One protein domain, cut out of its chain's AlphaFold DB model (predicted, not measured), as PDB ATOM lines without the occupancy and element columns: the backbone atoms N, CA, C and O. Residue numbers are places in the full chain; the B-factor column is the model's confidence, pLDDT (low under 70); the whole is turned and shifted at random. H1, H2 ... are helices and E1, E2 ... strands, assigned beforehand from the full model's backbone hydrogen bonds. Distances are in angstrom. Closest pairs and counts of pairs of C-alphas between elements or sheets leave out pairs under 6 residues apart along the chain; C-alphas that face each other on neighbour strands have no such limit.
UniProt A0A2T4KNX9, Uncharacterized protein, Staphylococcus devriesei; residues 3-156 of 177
ATOM      1  N   LYS A   3      17.857 -13.407  11.076       88.94
ATOM      2  CA  LYS A   3      19.201 -13.687  10.559       88.94
ATOM      3  C   LYS A   3      19.924 -14.683  11.455       88.94
ATOM      4  O   LYS A   3      20.034 -14.447  12.649       88.94
ATOM      5  N   VAL A   4      20.477 -15.735  10.860       90.19
ATOM      6  CA  VAL A   4      21.311 -16.725  11.554       90.19
ATOM      7  C   VAL A   4      22.605 -16.949  10.777       90.19
ATOM      8  O   VAL A   4      22.624 -16.851   9.548       90.19
ATOM      9  N   THR A   5      23.694 -17.219  11.487       90.50
ATOM     10  CA  THR A   5      24.965 -17.651  10.900       90.50
ATOM     11  C   THR A   5      25.287 -19.022  11.468       90.50
ATOM     12  O   THR A   5      25.293 -19.172  12.683       90.50
ATOM     13  N   LEU A   6      25.542 -19.988  10.589       89.62
ATOM     14  CA  LEU A   6      25.914 -21.356  10.942       89.62
ATOM     15  C   LEU A   6      27.269 -21.690  10.324       89.62
ATOM     16  O   LEU A   6      27.563 -21.287   9.193       89.62
ATOM     17  N   LYS A   7      28.088 -22.449  11.043       90.44
ATOM     18  CA  LYS A   7      29.332 -23.018  10.537       90.44
ATOM     19  C   LYS A   7      29.046 -24.380   9.911       90.44
ATOM     20  O   LYS A   7      28.875 -25.363  10.611       90.44
ATOM     21  N   ILE A   8      29.014 -24.429   8.582       86.88
ATOM     22  CA  ILE A   8      28.725 -25.645   7.811       86.88
ATOM     23  C   ILE A   8      29.927 -25.923   6.908       86.88
ATOM     24  O   ILE A   8      30.407 -25.016   6.220       86.88
ATOM     25  N   ASP A   9      30.439 -27.155   6.926       85.81
ATOM     26  CA  ASP A   9      31.660 -27.558   6.207       85.81
ATOM     27  C   ASP A   9      32.890 -26.702   6.574       85.81
ATOM     28  O   ASP A   9      33.722 -26.357   5.728       85.81
ATOM     29  N   GLY A  10      32.970 -26.256   7.833       83.75
ATOM     30  CA  GLY A  10      34.033 -25.364   8.308       83.75
ATOM     31  C   GLY A  10      33.951 -23.924   7.783       83.75
ATOM     32  O   GLY A  10      34.890 -23.153   7.989       83.75
ATOM     33  N   LYS A  11      32.851 -23.534   7.123       88.25
ATOM     34  CA  LYS A  11      32.624 -22.174   6.611       88.25
ATOM     35  C   LYS A  11      31.408 -21.532   7.263       88.25
ATOM     36  O   LYS A  11      30.354 -22.148   7.377       88.25
ATOM     37  N   ASN A  12      31.526 -20.248   7.590       90.31
ATOM     38  CA  ASN A  12      30.403 -19.467   8.102       90.31
ATOM     39  C   ASN A  12      29.440 -19.132   6.955       90.31
ATOM     40  O   ASN A  12      29.778 -18.363   6.051       90.31
ATOM     41  N   LYS A  13      28.240 -19.715   6.992       90.75
ATOM     42  CA  LYS A  13      27.129 -19.451   6.072       90.75
ATOM     43  C   LYS A  13      26.073 -18.628   6.809       90.75
ATOM     44  O   LYS A  13      25.634 -18.987   7.896       90.75
ATOM     45  N   THR A  14      25.662 -17.509   6.222       90.56
ATOM     46  CA  THR A  14      24.644 -16.625   6.803       90.56
ATOM     47  C   THR A  14      23.339 -16.752   6.035       90.56
ATOM     48  O   THR A  14      23.305 -16.573   4.818       90.56
ATOM     49  N   PHE A  15      22.253 -16.980   6.765       90.50
ATOM     50  CA  PHE A  15      20.902 -17.081   6.236       90.50
ATOM     51  C   PHE A  15      20.068 -15.903   6.729       90.50
ATOM     52  O   PHE A  15      20.138 -15.501   7.891       90.50
ATOM     53  N   VAL A  16      19.276 -15.331   5.823       89.31
ATOM     54  CA  VAL A  16      18.412 -14.180   6.101       89.31
ATOM     55  C   VAL A  16      16.999 -14.492   5.628       89.31
ATOM     56  O   VAL A  16      16.806 -15.047   4.542       89.31
ATOM     57  N   LYS A  17      16.012 -14.131   6.450       86.44
ATOM     58  CA  LYS A  17      14.585 -14.268   6.155       86.44
ATOM     59  C   LYS A  17      13.884 -12.936   6.405       86.44
ATOM     60  O   LYS A  17      13.711 -12.497   7.543       86.44
ATOM     61  N   ASP A  18      13.469 -12.290   5.320       83.00
ATOM     62  CA  ASP A  18      12.845 -10.962   5.378       83.00
ATOM     63  C   ASP A  18      11.391 -11.009   5.839       83.00
ATOM     64  O   ASP A  18      10.954 -10.159   6.615       83.00
ATOM     65  N   LYS A  19      10.643 -12.008   5.359       84.19
ATOM     66  CA  LYS A  19       9.223 -12.214   5.653       84.19
ATOM     67  C   LYS A  19       8.993 -13.658   6.064       84.19
ATOM     68  O   LYS A  19       9.444 -14.572   5.377       84.19
ATOM     69  N   MET A  20       8.267 -13.851   7.157       83.31
ATOM     70  CA  MET A  20       7.872 -15.173   7.629       83.31
ATOM     71  C   MET A  20       6.544 -15.580   7.002       83.31
ATOM     72  O   MET A  20       5.648 -14.750   6.842       83.31
ATOM     73  N   ASN A  21       6.426 -16.854   6.636       86.38
ATOM     74  CA  ASN A  21       5.140 -17.442   6.279       86.38
ATOM     75  C   ASN A  21       4.340 -17.762   7.562       86.38
ATOM     76  O   ASN A  21       4.879 -17.706   8.668       86.38
ATOM     77  N   LEU A  22       3.053 -18.091   7.420       84.88
ATOM     78  CA  LEU A  22       2.173 -18.341   8.566       84.88
ATOM     79  C   LEU A  22       2.650 -19.515   9.442       84.88
ATOM     80  O   LEU A  22       2.530 -19.446  10.661       84.88
ATOM     81  N   GLY A  23       3.226 -20.559   8.837       85.19
ATOM     82  CA  GLY A  23       3.785 -21.703   9.563       85.19
ATOM     83  C   GLY A  23       4.988 -21.309  10.421       85.19
ATOM     84  O   GLY A  23       5.017 -21.596  11.612       85.19
ATOM     85  N   ALA A  24       5.923 -20.552   9.847       86.31
ATOM     86  CA  ALA A  24       7.080 -20.014  10.552       86.31
ATOM     87  C   ALA A  24       6.673 -19.039  11.671       86.31
ATOM     88  O   ALA A  24       7.272 -19.057  12.743       86.31
ATOM     89  N   MET A  25       5.640 -18.212  11.456       85.38
ATOM     90  CA  MET A  25       5.098 -17.337  12.506       85.38
ATOM     91  C   MET A  25       4.487 -18.134  13.658       85.38
ATOM     92  O   MET A  25       4.706 -17.789  14.816       85.38
ATOM     93  N   LYS A  26       3.733 -19.197  13.349       87.00
ATOM     94  CA  LYS A  26       3.151 -20.082  14.361       87.00
ATOM     95  C   LYS A  26       4.248 -20.767  15.182       87.00
ATOM     96  O   LYS A  26       4.219 -20.657  16.402       87.00
ATOM     97  N   ALA A  27       5.233 -21.380  14.522       86.50
ATOM     98  CA  ALA A  27       6.353 -22.046  15.187       86.50
ATOM     99  C   ALA A  27       7.144 -21.079  16.084       86.50
ATOM    100  O   ALA A  27       7.449 -21.398  17.230       86.50
ATOM    101  N   GLN A  28       7.414 -19.859  15.602       86.38
ATOM    102  CA  GLN A  28       8.088 -18.840  16.407       86.38
ATOM    103  C   GLN A  28       7.271 -18.459  17.651       86.38
ATOM    104  O   GLN A  28       7.852 -18.306  18.722       86.38
ATOM    105  N   ALA A  29       5.954 -18.289  17.518       84.69
ATOM    106  CA  ALA A  29       5.086 -17.916  18.634       84.69
ATOM    107  C   ALA A  29       4.952 -19.039  19.674       84.69
ATOM    108  O   ALA A  29       4.927 -18.760  20.871       84.69
ATOM    109  N   GLU A  30       4.885 -20.299  19.234       84.44
ATOM    110  CA  GLU A  30       4.871 -21.468  20.122       84.44
ATOM    111  C   GLU A  30       6.175 -21.559  20.921       84.44
ATOM    112  O   GLU A  30       6.132 -21.697  22.142       84.44
ATOM    113  N   PHE A  31       7.320 -21.361  20.265       85.12
ATOM    114  CA  PHE A  31       8.622 -21.358  20.926       85.12
ATOM    115  C   PHE A  31       8.836 -20.140  21.844       85.12
ATOM    116  O   PHE A  31       9.413 -20.263  22.920       85.12
ATOM    117  N   GLU A  32       8.332 -18.956  21.477       82.81
ATOM    118  CA  GLU A  32       8.377 -17.777  22.357       82.81
ATOM    119  C   GLU A  32       7.536 -17.999  23.619       82.81
ATOM    120  O   GLU A  32       7.970 -17.662  24.718       82.81
ATOM    121  N   LYS A  33       6.346 -18.594  23.471       80.25
ATOM    122  CA  LYS A  33       5.501 -18.971  24.606       80.25
ATOM    123  C   LYS A  33       6.214 -19.984  25.500       80.25
ATOM    124  O   LYS A  33       6.188 -19.812  26.715       80.25
ATOM    125  N   TYR A  34       6.875 -20.969  24.896       76.50
ATOM    126  CA  TYR A  34       7.699 -21.946  25.596       76.50
ATOM    127  C   TYR A  34       8.786 -21.238  26.419       76.50
ATOM    128  O   TYR A  34       8.723 -21.275  27.639       76.50
ATOM    129  N   ILE A  35       9.674 -20.435  25.818       74.81
ATOM    130  CA  ILE A  35      10.692 -19.670  26.578       74.81
ATOM    131  C   ILE A  35      10.065 -18.825  27.702       74.81
ATOM    132  O   ILE A  35      10.571 -18.801  28.823       74.81
ATOM    133  N   GLN A  36       8.950 -18.138  27.432       72.44
ATOM    134  CA  GLN A  36       8.273 -17.318  28.439       72.44
ATOM    135  C   GLN A  36       7.724 -18.138  29.610       72.44
ATOM    136  O   GLN A  36       7.708 -17.640  30.733       72.44
ATOM    137  N   GLU A  37       7.247 -19.357  29.371       72.19
ATOM    138  CA  GLU A  37       6.789 -20.266  30.423       72.19
ATOM    139  C   GLU A  37       7.968 -20.777  31.263       72.19
ATOM    140  O   GLU A  37       7.905 -20.672  32.487       72.19
ATOM    141  N   GLY A  38       9.096 -21.145  30.644       66.56
ATOM    142  CA  GLY A  38      10.328 -21.489  31.374       66.56
ATOM    143  C   GLY A  38      10.869 -20.334  32.225       66.56
ATOM    144  O   GLY A  38      11.264 -20.518  33.376       66.56
ATOM    145  N   ASN A  39      10.787 -19.104  31.711       66.06
ATOM    146  CA  ASN A  39      11.180 -17.905  32.452       66.06
ATOM    147  C   ASN A  39      10.244 -17.577  33.627       66.06
ATOM    148  O   ASN A  39      10.673 -16.923  34.583       66.06
ATOM    149  N   LYS A  40       8.982 -18.036  33.618       67.75
ATOM    150  CA  LYS A  40       8.094 -17.899  34.788       67.75
ATOM    151  C   LYS A  40       8.554 -18.788  35.935       67.75
ATOM    152  O   LYS A  40       8.586 -18.295  37.061       67.75
ATOM    153  N   ALA A  41       8.948 -20.031  35.658       68.81
ATOM    154  CA  ALA A  41       9.495 -20.942  36.663       68.81
ATOM    155  C   ALA A  41      10.757 -20.345  37.314       68.81
ATOM    156  O   ALA A  41      10.847 -20.243  38.538       68.81
ATOM    157  N   PHE A  42      11.671 -19.802  36.499       64.50
ATOM    158  CA  PHE A  42      12.849 -19.089  37.002       64.50
ATOM    159  C   PHE A  42      12.487 -17.840  37.828       64.50
ATOM    160  O   PHE A  42      13.066 -17.594  38.887       64.50
ATOM    161  N   GLY A  43      11.484 -17.068  37.399       66.25
ATOM    162  CA  GLY A  43      10.982 -15.914  38.151       66.25
ATOM    163  C   GLY A  43      10.352 -16.285  39.500       66.25
ATOM    164  O   GLY A  43      10.558 -15.575  40.489       66.25
ATOM    165  N   LYS A  44       9.619 -17.406  39.571       75.62
ATOM    166  CA  LYS A  44       9.086 -17.960  40.826       75.62
ATOM    167  C   LYS A  44      10.218 -18.395  41.757       75.62
ATOM    168  O   LYS A  44      10.206 -18.008  42.925       75.62
ATOM    169  N   PHE A  45      11.228 -19.086  41.226       73.44
ATOM    170  CA  PHE A  45      12.419 -19.490  41.972       73.44
ATOM    171  C   PHE A  45      13.193 -18.295  42.540       73.44
ATOM    172  O   PHE A  45      13.448 -18.228  43.740       73.44
ATOM    173  N   GLN A  46      13.495 -17.284  41.719       66.69
ATOM    174  CA  GLN A  46      14.175 -16.071  42.186       66.69
ATOM    175  C   GLN A  46      13.385 -15.337  43.275       66.69
ATOM    176  O   GLN A  46      13.971 -14.821  44.231       66.69
ATOM    177  N   LYS A  47      12.054 -15.280  43.143       78.38
ATOM    178  CA  LYS A  47      11.187 -14.689  44.164       78.38
ATOM    179  C   LYS A  47      11.247 -15.490  45.464       78.38
ATOM    180  O   LYS A  47      11.437 -14.882  46.512       78.38
ATOM    181  N   PHE A  48      11.140 -16.814  45.395       83.38
ATOM    182  CA  PHE A  48      11.250 -17.697  46.555       83.38
ATOM    183  C   PHE A  48      12.589 -17.527  47.280       83.38
ATOM    184  O   PHE A  48      12.601 -17.309  48.489       83.38
ATOM    185  N   MET A  49      13.699 -17.518  46.541       73.56
ATOM    186  CA  MET A  49      15.039 -17.329  47.106       73.56
ATOM    187  C   MET A  49      15.197 -15.972  47.805       73.56
ATOM    188  O   MET A  49      15.878 -15.857  48.821       73.56
ATOM    189  N   ARG A  50      14.574 -14.919  47.263       74.44
ATOM    190  CA  ARG A  50      14.605 -13.578  47.861       74.44
ATOM    191  C   ARG A  50      13.734 -13.488  49.109       74.44
ATOM    192  O   ARG A  50      14.156 -12.882  50.090       74.44
ATOM    193  N   ASP A  51      12.524 -14.029  49.039       84.75
ATOM    194  CA  ASP A  51      11.542 -13.947  50.118       84.75
ATOM    195  C   ASP A  51      11.966 -14.843  51.311       84.75
ATOM    196  O   ASP A  51      11.647 -14.512  52.447       84.75
ATOM    197  N   ASN A  52      12.780 -15.886  51.074       86.44
ATOM    198  CA  ASN A  52      13.326 -16.803  52.089       86.44
ATOM    199  C   ASN A  52      14.853 -16.699  52.257       86.44
ATOM    200  O   ASN A  52      15.536 -17.677  52.560       86.44
ATOM    201  N   LYS A  53      15.416 -15.509  52.033       80.69
ATOM    202  CA  LYS A  53      16.870 -15.292  51.971       80.69
ATOM    203  C   LYS A  53      17.634 -15.819  53.194       80.69
ATOM    204  O   LYS A  53      18.760 -16.277  53.034       80.69
ATOM    205  N   GLU A  54      17.066 -15.716  54.392       85.31
ATOM    206  CA  GLU A  54      17.725 -16.147  55.633       85.31
ATOM    207  C   GLU A  54      17.921 -17.668  55.672       85.31
ATOM    208  O   GLU A  54      19.044 -18.122  55.893       85.31
ATOM    209  N   PHE A  55      16.884 -18.438  55.325       86.19
ATOM    210  CA  PHE A  55      16.960 -19.896  55.184       86.19
ATOM    211  C   PHE A  55      17.940 -20.311  54.089       86.19
ATOM    212  O   PHE A  55      18.848 -21.098  54.336       86.19
ATOM    213  N   VAL A  56      17.843 -19.687  52.913       80.62
ATOM    214  CA  VAL A  56      18.738 -19.954  51.778       80.62
ATOM    215  C   VAL A  56      20.205 -19.722  52.142       80.62
ATOM    216  O   VAL A  56      21.078 -20.496  51.764       80.62
ATOM    217  N   GLN A  57      20.507 -18.645  52.869       80.19
ATOM    218  CA  GLN A  57      21.876 -18.346  53.291       80.19
ATOM    219  C   GLN A  57      22.392 -19.326  54.345       80.19
ATOM    220  O   GLN A  57      23.584 -19.640  54.345       80.19
ATOM    221  N   ALA A  58      21.525 -19.783  55.248       83.69
ATOM    222  CA  ALA A  58      21.871 -20.781  56.249       83.69
ATOM    223  C   ALA A  58      22.115 -22.157  55.604       83.69
ATOM    224  O   ALA A  58      23.157 -22.758  55.860       83.69
ATOM    225  N   GLU A  59      21.257 -22.593  54.675       80.44
ATOM    226  CA  GLU A  59      21.451 -23.826  53.896       80.44
ATOM    227  C   GLU A  59      22.703 -23.774  53.014       80.44
ATOM    228  O   GLU A  59      23.449 -24.745  52.946       80.44
ATOM    229  N   GLN A  60      22.992 -22.639  52.369       75.56
ATOM    230  CA  GLN A  60      24.223 -22.484  51.582       75.56
ATOM    231  C   GLN A  60      25.479 -22.664  52.438       75.56
ATOM    232  O   GLN A  60      26.411 -23.343  52.016       75.56
ATOM    233  N   LYS A  61      25.501 -22.084  53.643       81.19
ATOM    234  CA  LYS A  61      26.623 -22.244  54.578       81.19
ATOM    235  C   LYS A  61      26.736 -23.674  55.095       81.19
ATOM    236  O   LYS A  61      27.850 -24.178  55.207       81.19
ATOM    237  N   TYR A  62      25.602 -24.303  55.398       84.06
ATOM    238  CA  TYR A  62      25.547 -25.702  55.805       84.06
ATOM    239  C   TYR A  62      26.104 -26.611  54.701       84.06
ATOM    240  O   TYR A  62      27.036 -27.366  54.951       84.06
ATOM    241  N   ASN A  63      25.630 -26.461  53.460       76.25
ATOM    242  CA  ASN A  63      26.082 -27.251  52.314       76.25
ATOM    243  C   ASN A  63      27.565 -27.020  51.988       76.25
ATOM    244  O   ASN A  63      28.291 -27.977  51.743       76.25
ATOM    245  N   GLU A  64      28.046 -25.773  52.044       79.88
ATOM    246  CA  GLU A  64      29.466 -25.470  51.819       79.88
ATOM    247  C   GLU A  64      30.368 -26.155  52.854       79.88
ATOM    248  O   GLU A  64      31.455 -26.628  52.517       79.88
ATOM    249  N   LYS A  65      29.935 -26.208  54.118       81.44
ATOM    250  CA  LYS A  65      30.662 -26.925  55.169       81.44
ATOM    251  C   LYS A  65      30.519 -28.436  55.037       81.44
ATOM    252  O   LYS A  65      31.496 -29.135  55.264       81.44
ATOM    253  N   LEU A  66      29.356 -28.932  54.621       82.56
ATOM    254  CA  LEU A  66      29.106 -30.355  54.389       82.56
ATOM    255  C   LEU A  66      30.039 -30.915  53.314       82.56
ATOM    256  O   LEU A  66      30.588 -31.997  53.482       82.56
ATOM    257  N   GLU A  67      30.270 -30.156  52.242       79.06
ATOM    258  CA  GLU A  67      31.203 -30.536  51.176       79.06
ATOM    259  C   GLU A  67      32.678 -30.525  51.611       79.06
ATOM    260  O   GLU A  67      33.510 -31.159  50.963       79.06
ATOM    261  N   LYS A  68      33.015 -29.785  52.674       79.69
ATOM    262  CA  LYS A  68      34.396 -29.558  53.132       79.69
ATOM    263  C   LYS A  68      34.741 -30.264  54.440       79.69
ATOM    264  O   LYS A  68      35.905 -30.238  54.820       79.69
ATOM    265  N   ALA A  69      33.762 -30.834  55.135       82.12
ATOM    266  CA  ALA A  69      33.982 -31.470  56.423       82.12
ATOM    267  C   ALA A  69      34.777 -32.765  56.247       82.12
ATOM    268  O   ALA A  69      34.321 -33.715  55.608       82.12
ATOM    269  N   GLU A  70      35.968 -32.799  56.842       81.81
ATOM    270  CA  GLU A  70      36.863 -33.960  56.813       81.81
ATOM    271  C   GLU A  70      37.137 -34.502  58.225       81.81
ATOM    272  O   GLU A  70      37.651 -35.613  58.375       81.81
ATOM    273  N   THR A  71      36.789 -33.736  59.268       87.94
ATOM    274  CA  THR A  71      37.092 -34.048  60.671       87.94
ATOM    275  C   THR A  71      35.841 -34.192  61.542       87.94
ATOM    276  O   THR A  71      34.809 -33.575  61.286       87.94
ATOM    277  N   ASP A  72      35.950 -34.966  62.627       83.69
ATOM    278  CA  ASP A  72      34.847 -35.189  63.577       83.69
ATOM    279  C   ASP A  72      34.350 -33.883  64.239       83.69
ATOM    280  O   ASP A  72      33.168 -33.761  64.557       83.69
ATOM    281  N   GLU A  73      35.227 -32.887  64.424       83.00
ATOM    282  CA  GLU A  73      34.844 -31.562  64.941       83.00
ATOM    283  C   GLU A  73      33.991 -30.773  63.934       83.00
ATOM    284  O   GLU A  73      33.013 -30.139  64.324       83.00
ATOM    285  N   GLU A  74      34.311 -30.845  62.640       82.62
ATOM    286  CA  GLU A  74      33.529 -30.194  61.579       82.62
ATOM    287  C   GLU A  74      32.175 -30.881  61.367       82.62
ATOM    288  O   GLU A  74      31.175 -30.213  61.101       82.62
ATOM    289  N   VAL A  75      32.120 -32.205  61.543       84.81
ATOM    290  CA  VAL A  75      30.865 -32.973  61.520       84.81
ATOM    291  C   VAL A  75      29.963 -32.586  62.697       84.81
ATOM    292  O   VAL A  75      28.772 -32.362  62.498       84.81
ATOM    293  N   ALA A  76      30.515 -32.426  63.903       86.06
ATOM    294  CA  ALA A  76      29.742 -31.962  65.058       86.06
ATOM    295  C   ALA A  76      29.224 -30.521  64.879       86.06
ATOM    296  O   ALA A  76      28.102 -30.203  65.277       86.06
ATOM    297  N   GLU A  77      30.013 -29.647  64.244       85.19
ATOM    298  CA  GLU A  77      29.575 -28.285  63.916       85.19
ATOM    299  C   GLU A  77      28.440 -28.286  62.873       85.19
ATOM    300  O   GLU A  77      27.502 -27.494  62.980       85.19
ATOM    301  N   LEU A  78      28.480 -29.205  61.901       86.00
ATOM    302  CA  LEU A  78      27.386 -29.415  60.949       86.00
ATOM    303  C   LEU A  78      26.108 -29.884  61.640       86.00
ATOM    304  O   LEU A  78      25.050 -29.315  61.387       86.00
ATOM    305  N   GLU A  79      26.187 -30.862  62.542       87.00
ATOM    306  CA  GLU A  79      25.015 -31.331  63.293       87.00
ATOM    307  C   GLU A  79      24.352 -30.195  64.081       87.00
ATOM    308  O   GLU A  79      23.126 -30.056  64.066       87.00
ATOM    309  N   GLN A  80      25.154 -29.333  64.715       88.75
ATOM    310  CA  GLN A  80      24.634 -28.161  65.415       88.75
ATOM    311  C   GLN A  80      23.973 -27.167  64.448       88.75
ATOM    312  O   GLN A  80      22.871 -26.691  64.717       88.75
ATOM    313  N   MET A  81      24.603 -26.880  63.305       85.31
ATOM    314  CA  MET A  81      24.024 -25.999  62.283       85.31
ATOM    315  C   MET A  81      22.709 -26.546  61.714       85.31
ATOM    316  O   MET A  81      21.783 -25.770  61.478       85.31
ATOM    317  N   GLY A  82      22.605 -27.862  61.525       85.25
ATOM    318  CA  GLY A  82      21.370 -28.526  61.106       85.25
ATOM    319  C   GLY A  82      20.250 -28.364  62.137       85.25
ATOM    320  O   GLY A  82      19.132 -27.998  61.784       85.25
ATOM    321  N   GLN A  83      20.559 -28.530  63.427       89.06
ATOM    322  CA  GLN A  83      19.585 -28.311  64.503       89.06
ATOM    323  C   GLN A  83      19.142 -26.849  64.623       89.06
ATOM    324  O   GLN A  83      17.974 -26.585  64.903       89.06
ATOM    325  N   GLU A  84      20.056 -25.897  64.432       87.69
ATOM    326  CA  GLU A  84      19.728 -24.468  64.412       87.69
ATOM    327  C   GLU A  84      18.831 -24.118  63.214       87.69
ATOM    328  O   GLU A  84      17.899 -23.327  63.366       87.69
ATOM    329  N   LEU A  85      19.062 -24.748  62.055       86.00
ATOM    330  CA  LEU A  85      18.202 -24.650  60.872       86.00
ATOM    331  C   LEU A  85      16.781 -25.146  61.146       86.00
ATOM    332  O   LEU A  85      15.825 -24.414  60.900       86.00
ATOM    333  N   GLU A  86      16.650 -26.341  61.720       86.69
ATOM    334  CA  GLU A  86      15.352 -26.949  62.040       86.69
ATOM    335  C   GLU A  86      14.547 -26.158  63.079       86.69
ATOM    336  O   GLU A  86      13.316 -26.183  63.070       86.69
ATOM    337  N   GLN A  87      15.229 -25.438  63.972       90.06
ATOM    338  CA  GLN A  87      14.598 -24.646  65.029       90.06
ATOM    339  C   GLN A  87      14.244 -23.216  64.605       90.06
ATOM    340  O   GLN A  87      13.611 -22.495  65.384       90.06
ATOM    341  N   MET A  88      14.638 -22.777  63.404       88.38
ATOM    342  CA  MET A  88      14.267 -21.450  62.921       88.38
ATOM    343  C   MET A  88      12.749 -21.331  62.740       88.38
ATOM    344  O   MET A  88      12.075 -22.203  62.188       88.38
ATOM    345  N   GLU A  89      12.196 -20.208  63.201       87.88
ATOM    346  CA  GLU A  89      10.766 -19.926  63.103       87.88
ATOM    347  C   GLU A  89      10.333 -19.869  61.631       87.88
ATOM    348  O   GLU A  89      10.830 -19.054  60.859       87.88
ATOM    349  N   GLY A  90       9.395 -20.737  61.244       86.31
ATOM    350  CA  GLY A  90       8.910 -20.837  59.866       86.31
ATOM    351  C   GLY A  90       9.699 -21.797  58.972       86.31
ATOM    352  O   GLY A  90       9.423 -21.845  57.776       86.31
ATOM    353  N   TYR A  91      10.634 -22.586  59.519       86.56
ATOM    354  CA  TYR A  91      11.388 -23.579  58.746       86.56
ATOM    355  C   TYR A  91      10.493 -24.649  58.094       86.56
ATOM    356  O   TYR A  91      10.661 -24.955  56.917       86.56
ATOM    357  N   GLU A  92       9.484 -25.168  58.801       88.00
ATOM    358  CA  GLU A  92       8.534 -26.131  58.215       88.00
ATOM    359  C   GLU A  92       7.734 -25.524  57.048       88.00
ATOM    360  O   GLU A  92       7.545 -26.168  56.014       88.00
ATOM    361  N   ASP A  93       7.305 -24.265  57.178       88.19
ATOM    362  CA  ASP A  93       6.610 -23.540  56.109       88.19
ATOM    363  C   ASP A  93       7.543 -23.251  54.922       88.19
ATOM    364  O   ASP A  93       7.113 -23.315  53.766       88.19
ATOM    365  N   TYR A  94       8.821 -22.961  55.191       87.38
ATOM    366  CA  TYR A  94       9.862 -22.825  54.175       87.38
ATOM    367  C   TYR A  94      10.044 -24.127  53.388       87.38
ATOM    368  O   TYR A  94       9.963 -24.091  52.160       87.38
ATOM    369  N   LEU A  95      10.209 -25.264  54.077       87.31
ATOM    370  CA  LEU A  95      10.370 -26.580  53.451       87.31
ATOM    371  C   LEU A  95       9.166 -26.949  52.592       87.31
ATOM    372  O   LEU A  95       9.319 -27.296  51.422       87.31
ATOM    373  N   LYS A  96       7.957 -26.795  53.138       90.19
ATOM    374  CA  LYS A  96       6.726 -27.070  52.398       90.19
ATOM    375  C   LYS A  96       6.627 -26.215  51.137       90.19
ATOM    376  O   LYS A  96       6.252 -26.697  50.074       90.19
ATOM    377  N   ARG A  97       6.983 -24.935  51.238       86.12
ATOM    378  CA  ARG A  97       6.935 -24.019  50.097       86.12
ATOM    379  C   ARG A  97       8.055 -24.276  49.086       86.12
ATOM    380  O   ARG A  97       7.860 -23.986  47.907       86.12
ATOM    381  N   ALA A  98       9.198 -24.802  49.525       84.25
ATOM    382  CA  ALA A  98      10.265 -25.281  48.651       84.25
ATOM    383  C   ALA A  98       9.817 -26.516  47.854       84.25
ATOM    384  O   ALA A  98      10.067 -26.590  46.652       84.25
ATOM    385  N   GLU A  99       9.114 -27.449  48.500       84.81
ATOM    386  CA  GLU A  99       8.550 -28.648  47.873       84.81
ATOM    387  C   GLU A  99       7.450 -28.285  46.865       84.81
ATOM    388  O   GLU A  99       7.555 -28.652  45.698       84.81
ATOM    389  N   GLU A 100       6.478 -27.451  47.257       85.31
ATOM    390  CA  GLU A 100       5.437 -26.933  46.352       85.31
ATOM    391  C   GLU A 100       6.049 -26.210  45.141       85.31
ATOM    392  O   GLU A 100       5.605 -26.389  44.008       85.31
ATOM    393  N   LEU A 101       7.095 -25.407  45.358       82.06
ATOM    394  CA  LEU A 101       7.809 -24.748  44.269       82.06
ATOM    395  C   LEU A 101       8.537 -25.752  43.374       82.06
ATOM    396  O   LEU A 101       8.581 -25.544  42.168       82.06
ATOM    397  N   THR A 102       9.118 -26.805  43.941       78.69
ATOM    398  CA  THR A 102       9.801 -27.848  43.170       78.69
ATOM    399  C   THR A 102       8.802 -28.604  42.309       78.69
ATOM    400  O   THR A 102       9.049 -28.751  41.121       78.69
ATOM    401  N   GLU A 103       7.636 -28.969  42.842       79.56
ATOM    402  CA  GLU A 103       6.554 -29.578  42.063       79.56
ATOM    403  C   GLU A 103       5.993 -28.624  40.999       79.56
ATOM    404  O   GLU A 103       5.737 -29.035  39.868       79.56
ATOM    405  N   GLU A 104       5.794 -27.342  41.326       73.62
ATOM    406  CA  GLU A 104       5.372 -26.334  40.349       73.62
ATOM    407  C   GLU A 104       6.413 -26.176  39.245       73.62
ATOM    408  O   GLU A 104       6.048 -26.111  38.074       73.62
ATOM    409  N   ILE A 105       7.697 -26.121  39.604       70.38
ATOM    410  CA  ILE A 105       8.783 -26.054  38.637       70.38
ATOM    411  C   ILE A 105       8.810 -27.340  37.838       70.38
ATOM    412  O   ILE A 105       8.810 -27.213  36.640       70.38
ATOM    413  N   GLU A 106       8.773 -28.543  38.399       68.25
ATOM    414  CA  GLU A 106       8.785 -29.791  37.623       68.25
ATOM    415  C   GLU A 106       7.594 -29.885  36.658       68.25
ATOM    416  O   GLU A 106       7.781 -30.201  35.482       68.25
ATOM    417  N   ASN A 107       6.392 -29.512  37.108       66.31
ATOM    418  CA  ASN A 107       5.182 -29.511  36.280       66.31
ATOM    419  C   ASN A 107       5.168 -28.403  35.210       66.31
ATOM    420  O   ASN A 107       4.580 -28.588  34.143       66.31
ATOM    421  N   GLU A 108       5.780 -27.248  35.484       62.94
ATOM    422  CA  GLU A 108       5.924 -26.129  34.538       62.94
ATOM    423  C   GLU A 108       7.278 -26.146  33.806       62.94
ATOM    424  O   GLU A 108       7.526 -25.301  32.938       62.94
ATOM    425  N   SER A 109       8.165 -27.083  34.152       56.12
ATOM    426  CA  SER A 109       9.547 -27.091  33.692       56.12
ATOM    427  C   SER A 109       9.569 -27.547  32.263       56.12
ATOM    428  O   SER A 109       8.971 -28.530  31.824       56.12
ATOM    429  N   ILE A 110      10.312 -26.764  31.522       58.94
ATOM    430  CA  ILE A 110      10.680 -27.069  30.172       58.94
ATOM    431  C   ILE A 110      11.806 -28.074  30.263       58.94
ATOM    432  O   ILE A 110      12.840 -27.783  30.862       58.94
ATOM    433  N   ASP A 111      11.591 -29.246  29.671       64.44
ATOM    434  CA  ASP A 111      12.650 -30.219  29.452       64.44
ATOM    435  C   ASP A 111      13.835 -29.510  28.775       64.44
ATOM    436  O   ASP A 111      13.775 -29.083  27.617       64.44
ATOM    437  N   GLY A 112      14.898 -29.330  29.563       58.97
ATOM    438  CA  GLY A 112      16.065 -28.545  29.198       58.97
ATOM    439  C   GLY A 112      16.848 -29.135  28.030       58.97
ATOM    440  O   GLY A 112      17.645 -28.416  27.444       58.97
ATOM    441  N   VAL A 113      16.619 -30.398  27.659       61.97
ATOM    442  CA  VAL A 113      17.179 -30.995  26.435       61.97
ATOM    443  C   VAL A 113      16.270 -30.684  25.252       61.97
ATOM    444  O   VAL A 113      16.725 -30.191  24.219       61.97
ATOM    445  N   LYS A 114      14.962 -30.864  25.444       74.31
ATOM    446  CA  LYS A 114      13.954 -30.642  24.408       74.31
ATOM    447  C   LYS A 114      13.925 -29.203  23.889       74.31
ATOM    448  O   LYS A 114      13.669 -28.989  22.709       74.31
ATOM    449  N   ILE A 115      14.242 -28.210  24.726       79.06
ATOM    450  CA  ILE A 115      14.310 -26.811  24.278       79.06
ATOM    451  C   ILE A 115      15.379 -26.569  23.205       79.06
ATOM    452  O   ILE A 115      15.168 -25.725  22.333       79.06
ATOM    453  N   PHE A 116      16.497 -27.302  23.224       79.88
ATOM    454  CA  PHE A 116      17.514 -27.185  22.177       79.88
ATOM    455  C   PHE A 116      17.035 -27.827  20.870       79.88
ATOM    456  O   PHE A 116      17.194 -27.219  19.810       79.88
ATOM    457  N   ASP A 117      16.387 -28.992  20.951       84.19
ATOM    458  CA  ASP A 117      15.793 -29.671  19.792       84.19
ATOM    459  C   ASP A 117      14.700 -28.807  19.144       84.19
ATOM    460  O   ASP A 117      14.718 -28.559  17.934       84.19
ATOM    461  N   ASP A 118      13.793 -28.267  19.961       86.81
ATOM    462  CA  ASP A 118      12.706 -27.390  19.522       86.81
ATOM    463  C   ASP A 118      13.255 -26.085  18.916       86.81
ATOM    464  O   ASP A 118      12.711 -25.571  17.932       86.81
ATOM    465  N   PHE A 119      14.368 -25.560  19.445       88.56
ATOM    466  CA  PHE A 119      15.025 -24.381  18.883       88.56
ATOM    467  C   PHE A 119      15.667 -24.664  17.525       88.56
ATOM    468  O   PHE A 119      15.509 -23.878  16.585       88.56
ATOM    469  N   ALA A 120      16.371 -25.788  17.392       89.25
ATOM    470  CA  ALA A 120      16.974 -26.181  16.128       89.25
ATOM    471  C   ALA A 120      15.899 -26.420  15.061       89.25
ATOM    472  O   ALA A 120      15.988 -25.882  13.951       89.25
ATOM    473  N   GLN A 121      14.822 -27.117  15.429       91.44
ATOM    474  CA  GLN A 121      13.676 -27.340  14.556       91.44
ATOM    475  C   GLN A 121      12.997 -26.023  14.149       91.44
ATOM    476  O   GLN A 121      12.649 -25.848  12.976       91.44
ATOM    477  N   LEU A 122      12.866 -25.061  15.074       92.00
ATOM    478  CA  LEU A 122      12.367 -23.721  14.763       92.00
ATOM    479  C   LEU A 122      13.214 -23.055  13.674       92.00
ATOM    480  O   LEU A 122      12.657 -22.511  12.719       92.00
ATOM    481  N   LEU A 123      14.544 -23.075  13.800       91.69
ATOM    482  CA  LEU A 123      15.431 -22.440  12.823       91.69
ATOM    483  C   LEU A 123      15.292 -23.090  11.441       91.69
ATOM    484  O   LEU A 123      15.116 -22.374  10.454       91.69
ATOM    485  N   VAL A 124      15.262 -24.421  11.369       93.00
ATOM    486  CA  VAL A 124      15.027 -25.155  10.114       93.00
ATOM    487  C   VAL A 124      13.705 -24.721   9.471       93.00
ATOM    488  O   VAL A 124      13.670 -24.359   8.292       93.00
ATOM    489  N   THR A 125      12.619 -24.655  10.247       91.56
ATOM    490  CA  THR A 125      11.299 -24.239   9.748       91.56
ATOM    491  C   THR A 125      11.262 -22.769   9.313       91.56
ATOM    492  O   THR A 125      10.690 -22.437   8.273       91.56
ATOM    493  N   VAL A 126      11.877 -21.862  10.076       90.75
ATOM    494  CA  VAL A 126      11.889 -20.419   9.774       90.75
ATOM    495  C   VAL A 126      12.660 -20.111   8.495       90.75
ATOM    496  O   VAL A 126      12.265 -19.218   7.734       90.75
ATOM    497  N   PHE A 127      13.755 -20.830   8.261       91.69
ATOM    498  CA  PHE A 127      14.628 -20.624   7.114       91.69
ATOM    499  C   PHE A 127      14.293 -21.533   5.921       91.69
ATOM    500  O   PHE A 127      15.098 -21.619   4.998       91.69
ATOM    501  N   ASP A 128      13.083 -22.107   5.892       90.62
ATOM    502  CA  ASP A 128      12.545 -22.945   4.810       90.62
ATOM    503  C   ASP A 128      13.433 -24.162   4.478       90.62
ATOM    504  O   ASP A 128      13.731 -24.409   3.311       90.62
ATOM    505  N   GLU A 129      13.897 -24.890   5.499       91.19
ATOM    506  CA  GLU A 129      14.679 -26.132   5.347       91.19
ATOM    507  C   GLU A 129      15.999 -25.956   4.571       91.19
ATOM    508  O   GLU A 129      16.530 -26.885   3.968       91.19
ATOM    509  N   LYS A 130      16.571 -24.744   4.583       89.81
ATOM    510  CA  LYS A 130      17.869 -24.451   3.941       89.81
ATOM    511  C   LYS A 130      19.072 -25.117   4.611       89.81
ATOM    512  O   LYS A 130      20.162 -25.071   4.044       89.81
ATOM    513  N   PHE A 131      18.876 -25.640   5.811       92.44
ATOM    514  CA  PHE A 131      19.838 -26.384   6.608       92.44
ATOM    515  C   PHE A 131      19.073 -27.380   7.488       92.44
ATOM    516  O   PHE A 131      17.860 -27.227   7.674       92.44
ATOM    517  N   THR A 132      19.758 -28.394   8.008       91.19
ATOM    518  CA  THR A 132      19.176 -29.436   8.870       91.19
ATOM    519  C   THR A 132      19.314 -29.108  10.355       91.19
ATOM    520  O   THR A 132      20.025 -28.184  10.742       91.19
ATOM    521  N   VAL A 133      18.627 -29.880  11.201       89.62
ATOM    522  CA  VAL A 133      18.771 -29.805  12.664       89.62
ATOM    523  C   VAL A 133      20.219 -30.091  13.075       89.62
ATOM    524  O   VAL A 133      20.783 -29.331  13.857       89.62
ATOM    525  N   ASP A 134      20.849 -31.103  12.477       87.56
ATOM    526  CA  ASP A 134      22.249 -31.452  12.747       87.56
ATOM    527  C   ASP A 134      23.194 -30.288  12.411       87.56
ATOM    528  O   ASP A 134      24.039 -29.914  13.219       87.56
ATOM    529  N   GLU A 135      22.990 -29.627  11.266       88.50
ATOM    530  CA  GLU A 135      23.780 -28.451  10.875       88.50
ATOM    531  C   GLU A 135      23.570 -27.250  11.814       88.50
ATOM    532  O   GLU A 135      24.452 -26.394  11.930       88.50
ATOM    533  N   VAL A 136      22.422 -27.166  12.497       89.00
ATOM    534  CA  VAL A 136      22.215 -26.179  13.564       89.00
ATOM    535  C   VAL A 136      23.014 -26.561  14.803       89.00
ATOM    536  O   VAL A 136      23.733 -25.713  15.320       89.00
ATOM    537  N   PHE A 137      22.922 -27.807  15.269       86.25
ATOM    538  CA  PHE A 137      23.639 -28.252  16.468       86.25
ATOM    539  C   PHE A 137      25.159 -28.174  16.312       86.25
ATOM    540  O   PHE A 137      25.852 -27.725  17.222       86.25
ATOM    541  N   GLU A 138      25.679 -28.571  15.155       86.94
ATOM    542  CA  GLU A 138      27.114 -28.536  14.869       86.94
ATOM    543  C   GLU A 138      27.613 -27.126  14.523       86.94
ATOM    544  O   GLU A 138      28.787 -26.803  14.731       86.94
ATOM    545  N   GLY A 139      26.736 -26.287  13.964       83.94
ATOM    546  CA  GLY A 139      27.120 -25.032  13.326       83.94
ATOM    547  C   GLY A 139      26.739 -23.756  14.072       83.94
ATOM    548  O   GLY A 139      27.297 -22.702  13.753       83.94
ATOM    549  N   LEU A 140      25.793 -23.793  15.014       86.75
ATOM    550  CA  LEU A 140      25.329 -22.606  15.732       86.75
ATOM    551  C   LEU A 140      26.214 -22.320  16.950       86.75
ATOM    552  O   LEU A 140      26.101 -22.951  17.995       86.75
ATOM    553  N   GLU A 141      27.058 -21.301  16.836       82.19
ATOM    554  CA  GLU A 141      27.872 -20.820  17.953       82.19
ATOM    555  C   GLU A 141      27.061 -19.830  18.815       82.19
ATOM    556  O   GLU A 141      26.579 -18.802  18.326       82.19
ATOM    557  N   MET A 142      26.907 -20.133  20.110       73.94
ATOM    558  CA  MET A 142      26.185 -19.303  21.082       73.94
ATOM    559  C   MET A 142      27.142 -18.788  22.164       73.94
ATOM    560  O   MET A 142      27.853 -19.556  22.799       73.94
ATOM    561  N   GLU A 143      27.141 -17.474  22.396       65.06
ATOM    562  CA  GLU A 143      27.919 -16.820  23.469       65.06
ATOM    563  C   GLU A 143      27.131 -16.706  24.792       65.06
ATOM    564  O   GLU A 143      27.637 -16.155  25.766       65.06
ATOM    565  N   GLY A 144      25.878 -17.169  24.814       69.31
ATOM    566  CA  GLY A 144      24.928 -17.044  25.923       69.31
ATOM    567  C   GLY A 144      23.841 -18.119  25.851       69.31
ATOM    568  O   GLY A 144      24.019 -19.134  25.177       69.31
ATOM    569  N   GLY A 145      22.718 -17.904  26.539       75.06
ATOM    570  CA  GLY A 145      21.616 -18.872  26.573       75.06
ATOM    571  C   GLY A 145      20.783 -18.909  25.284       75.06
ATOM    572  O   GLY A 145      20.912 -18.050  24.407       75.06
ATOM    573  N   ILE A 146      19.859 -19.872  25.196       77.44
ATOM    574  CA  ILE A 146      18.901 -19.985  24.077       77.44
ATOM    575  C   ILE A 146      18.091 -18.695  23.904       77.44
ATOM    576  O   ILE A 146      17.841 -18.278  22.776       77.44
ATOM    577  N   GLU A 147      17.714 -18.027  24.998       75.50
ATOM    578  CA  GLU A 147      16.982 -16.756  24.940       75.50
ATOM    579  C   GLU A 147      17.803 -15.654  24.251       75.50
ATOM    580  O   GLU A 147      17.282 -14.941  23.391       75.50
ATOM    581  N   ASP A 148      19.104 -15.561  24.543       75.69
ATOM    582  CA  ASP A 148      19.998 -14.598  23.895       75.69
ATOM    583  C   ASP A 148      20.168 -14.908  22.407       75.69
ATOM    584  O   ASP A 148      20.129 -14.003  21.567       75.69
ATOM    585  N   ALA A 149      20.338 -16.189  22.062       81.44
ATOM    586  CA  ALA A 149      20.438 -16.638  20.678       81.44
ATOM    587  C   ALA A 149      19.141 -16.349  19.907       81.44
ATOM    588  O   ALA A 149      19.182 -15.757  18.823       81.44
ATOM    589  N   TYR A 150      17.986 -16.674  20.493       85.19
ATOM    590  CA  TYR A 150      16.666 -16.367  19.950       85.19
ATOM    591  C   TYR A 150      16.511 -14.862  19.716       85.19
ATOM    592  O   TYR A 150      16.190 -14.429  18.606       85.19
ATOM    593  N   MET A 151      16.813 -14.037  20.721       81.50
ATOM    594  CA  MET A 151      16.734 -12.586  20.594       81.50
ATOM    595  C   MET A 151      17.685 -12.072  19.513       81.50
ATOM    596  O   MET A 151      17.262 -11.290  18.672       81.50
ATOM    597  N   LYS A 152      18.934 -12.537  19.428       83.25
ATOM    598  CA  LYS A 152      19.860 -12.116  18.356       83.25
ATOM    599  C   LYS A 152      19.329 -12.464  16.956       83.25
ATOM    600  O   LYS A 152      19.441 -11.641  16.045       83.25
ATOM    601  N   ILE A 153      18.724 -13.642  16.787       85.62
ATOM    602  CA  ILE A 153      18.219 -14.120  15.491       85.62
ATOM    603  C   ILE A 153      16.929 -13.398  15.087       85.62
ATOM    604  O   ILE A 153      16.762 -13.055  13.911       85.62
ATOM    605  N   PHE A 154      16.036 -13.132  16.044       83.62
ATOM    606  CA  PHE A 154      14.681 -12.631  15.794       83.62
ATOM    607  C   PHE A 154      14.435 -11.169  16.214       83.62
ATOM    608  O   PHE A 154      13.398 -10.621  15.846       83.62
ATOM    609  N   ALA A 155      15.361 -10.476  16.892       67.56
ATOM    610  CA  ALA A 155      15.161  -9.107  17.415       67.56
ATOM    611  C   ALA A 155      14.790  -8.067  16.348       67.56
ATOM    612  O   ALA A 155      14.157  -7.059  16.657       67.56
ATOM    613  N   ASN A 156      15.158  -8.306  15.087       58.69
ATOM    614  CA  ASN A 156      14.832  -7.420  13.970       58.69
ATOM    615  C   ASN A 156      13.606  -7.879  13.162       58.69
ATOM    616  O   ASN A 156      13.280  -7.272  12.134       58.69
TER     617      ASN A 156
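Overview. This is residues 3 to 156 of the 177 residues of an uncharacterized protein of Staphylococcus devriesei (UniProt A0A2T4KNX9). A long spine, H1 with H4 folded back beside its later part, joins a small head at one end to the helical hairpin H2 and H3 at the other; both ends reach to the same side, like an open U. The head holds the strand hairpin E1 and E2 with helices H5, H6 and H7. The printed part has 154 residues and is mostly helix, with two named strands, then seven named helices; the sheet E1 - E2 is antiparallel. It is elongated, 63 by 32 by 22 A, and only just extended, close to loose, with a radius of gyration of the C-alphas of 22.5 A.

Along the chain. E1, residues 3 to 8, begins at C-alpha 3 (19.201, -13.687, 10.559), and E2 is residues 11 to 17. H1, residues 22 to 51, is 42.8 A long and ends at C-alpha 51 (11.542, -13.947, 50.118). H2 is residues 53 to 66, H3 72 to 86 (21.2 A), H4 91 to 108 (24.9 A), H5 114 to 126, H6 133 to 139 and H7 146 to 154.

Arrangement. In the hairpin of E1 and E2, N 6 and O 13 are 2.9 A apart, within hydrogen-bond range. The closest C-alphas of E1 and H6 are Lys 7 and Gly 139, 4.1 A; those of E1 and H7 are Lys 3 and Ile 153, 5.0 A. H5 touches H6, about perpendicular at 83 degrees, closest at C-alphas 120 and 133, 5.3 A. H1 touches H5 with residues 23 to 31 alone, closest at C-alphas 24 and 126, 4.9 A, and H4 with residues 37 to 48 alone, at a shallow tilt of 7 degrees, opposite ways, closest at C-alphas 41 and 105, 5.5 A. H2 and H3, a helical hairpin, touch at C-alphas 62 and 78, 6.6 A. In each helix every O i to N i+4 pair is within hydrogen-bond range.

Size, cuts and confidence. The C-alphas farthest apart, of Lys 19 and Glu 73, are 67.4 A apart. The printed part has no cut and no long link. The pLDDT is under 70 at residues 38 to 43, 46, 106 to 113, 143 to 144 and 155 to 156.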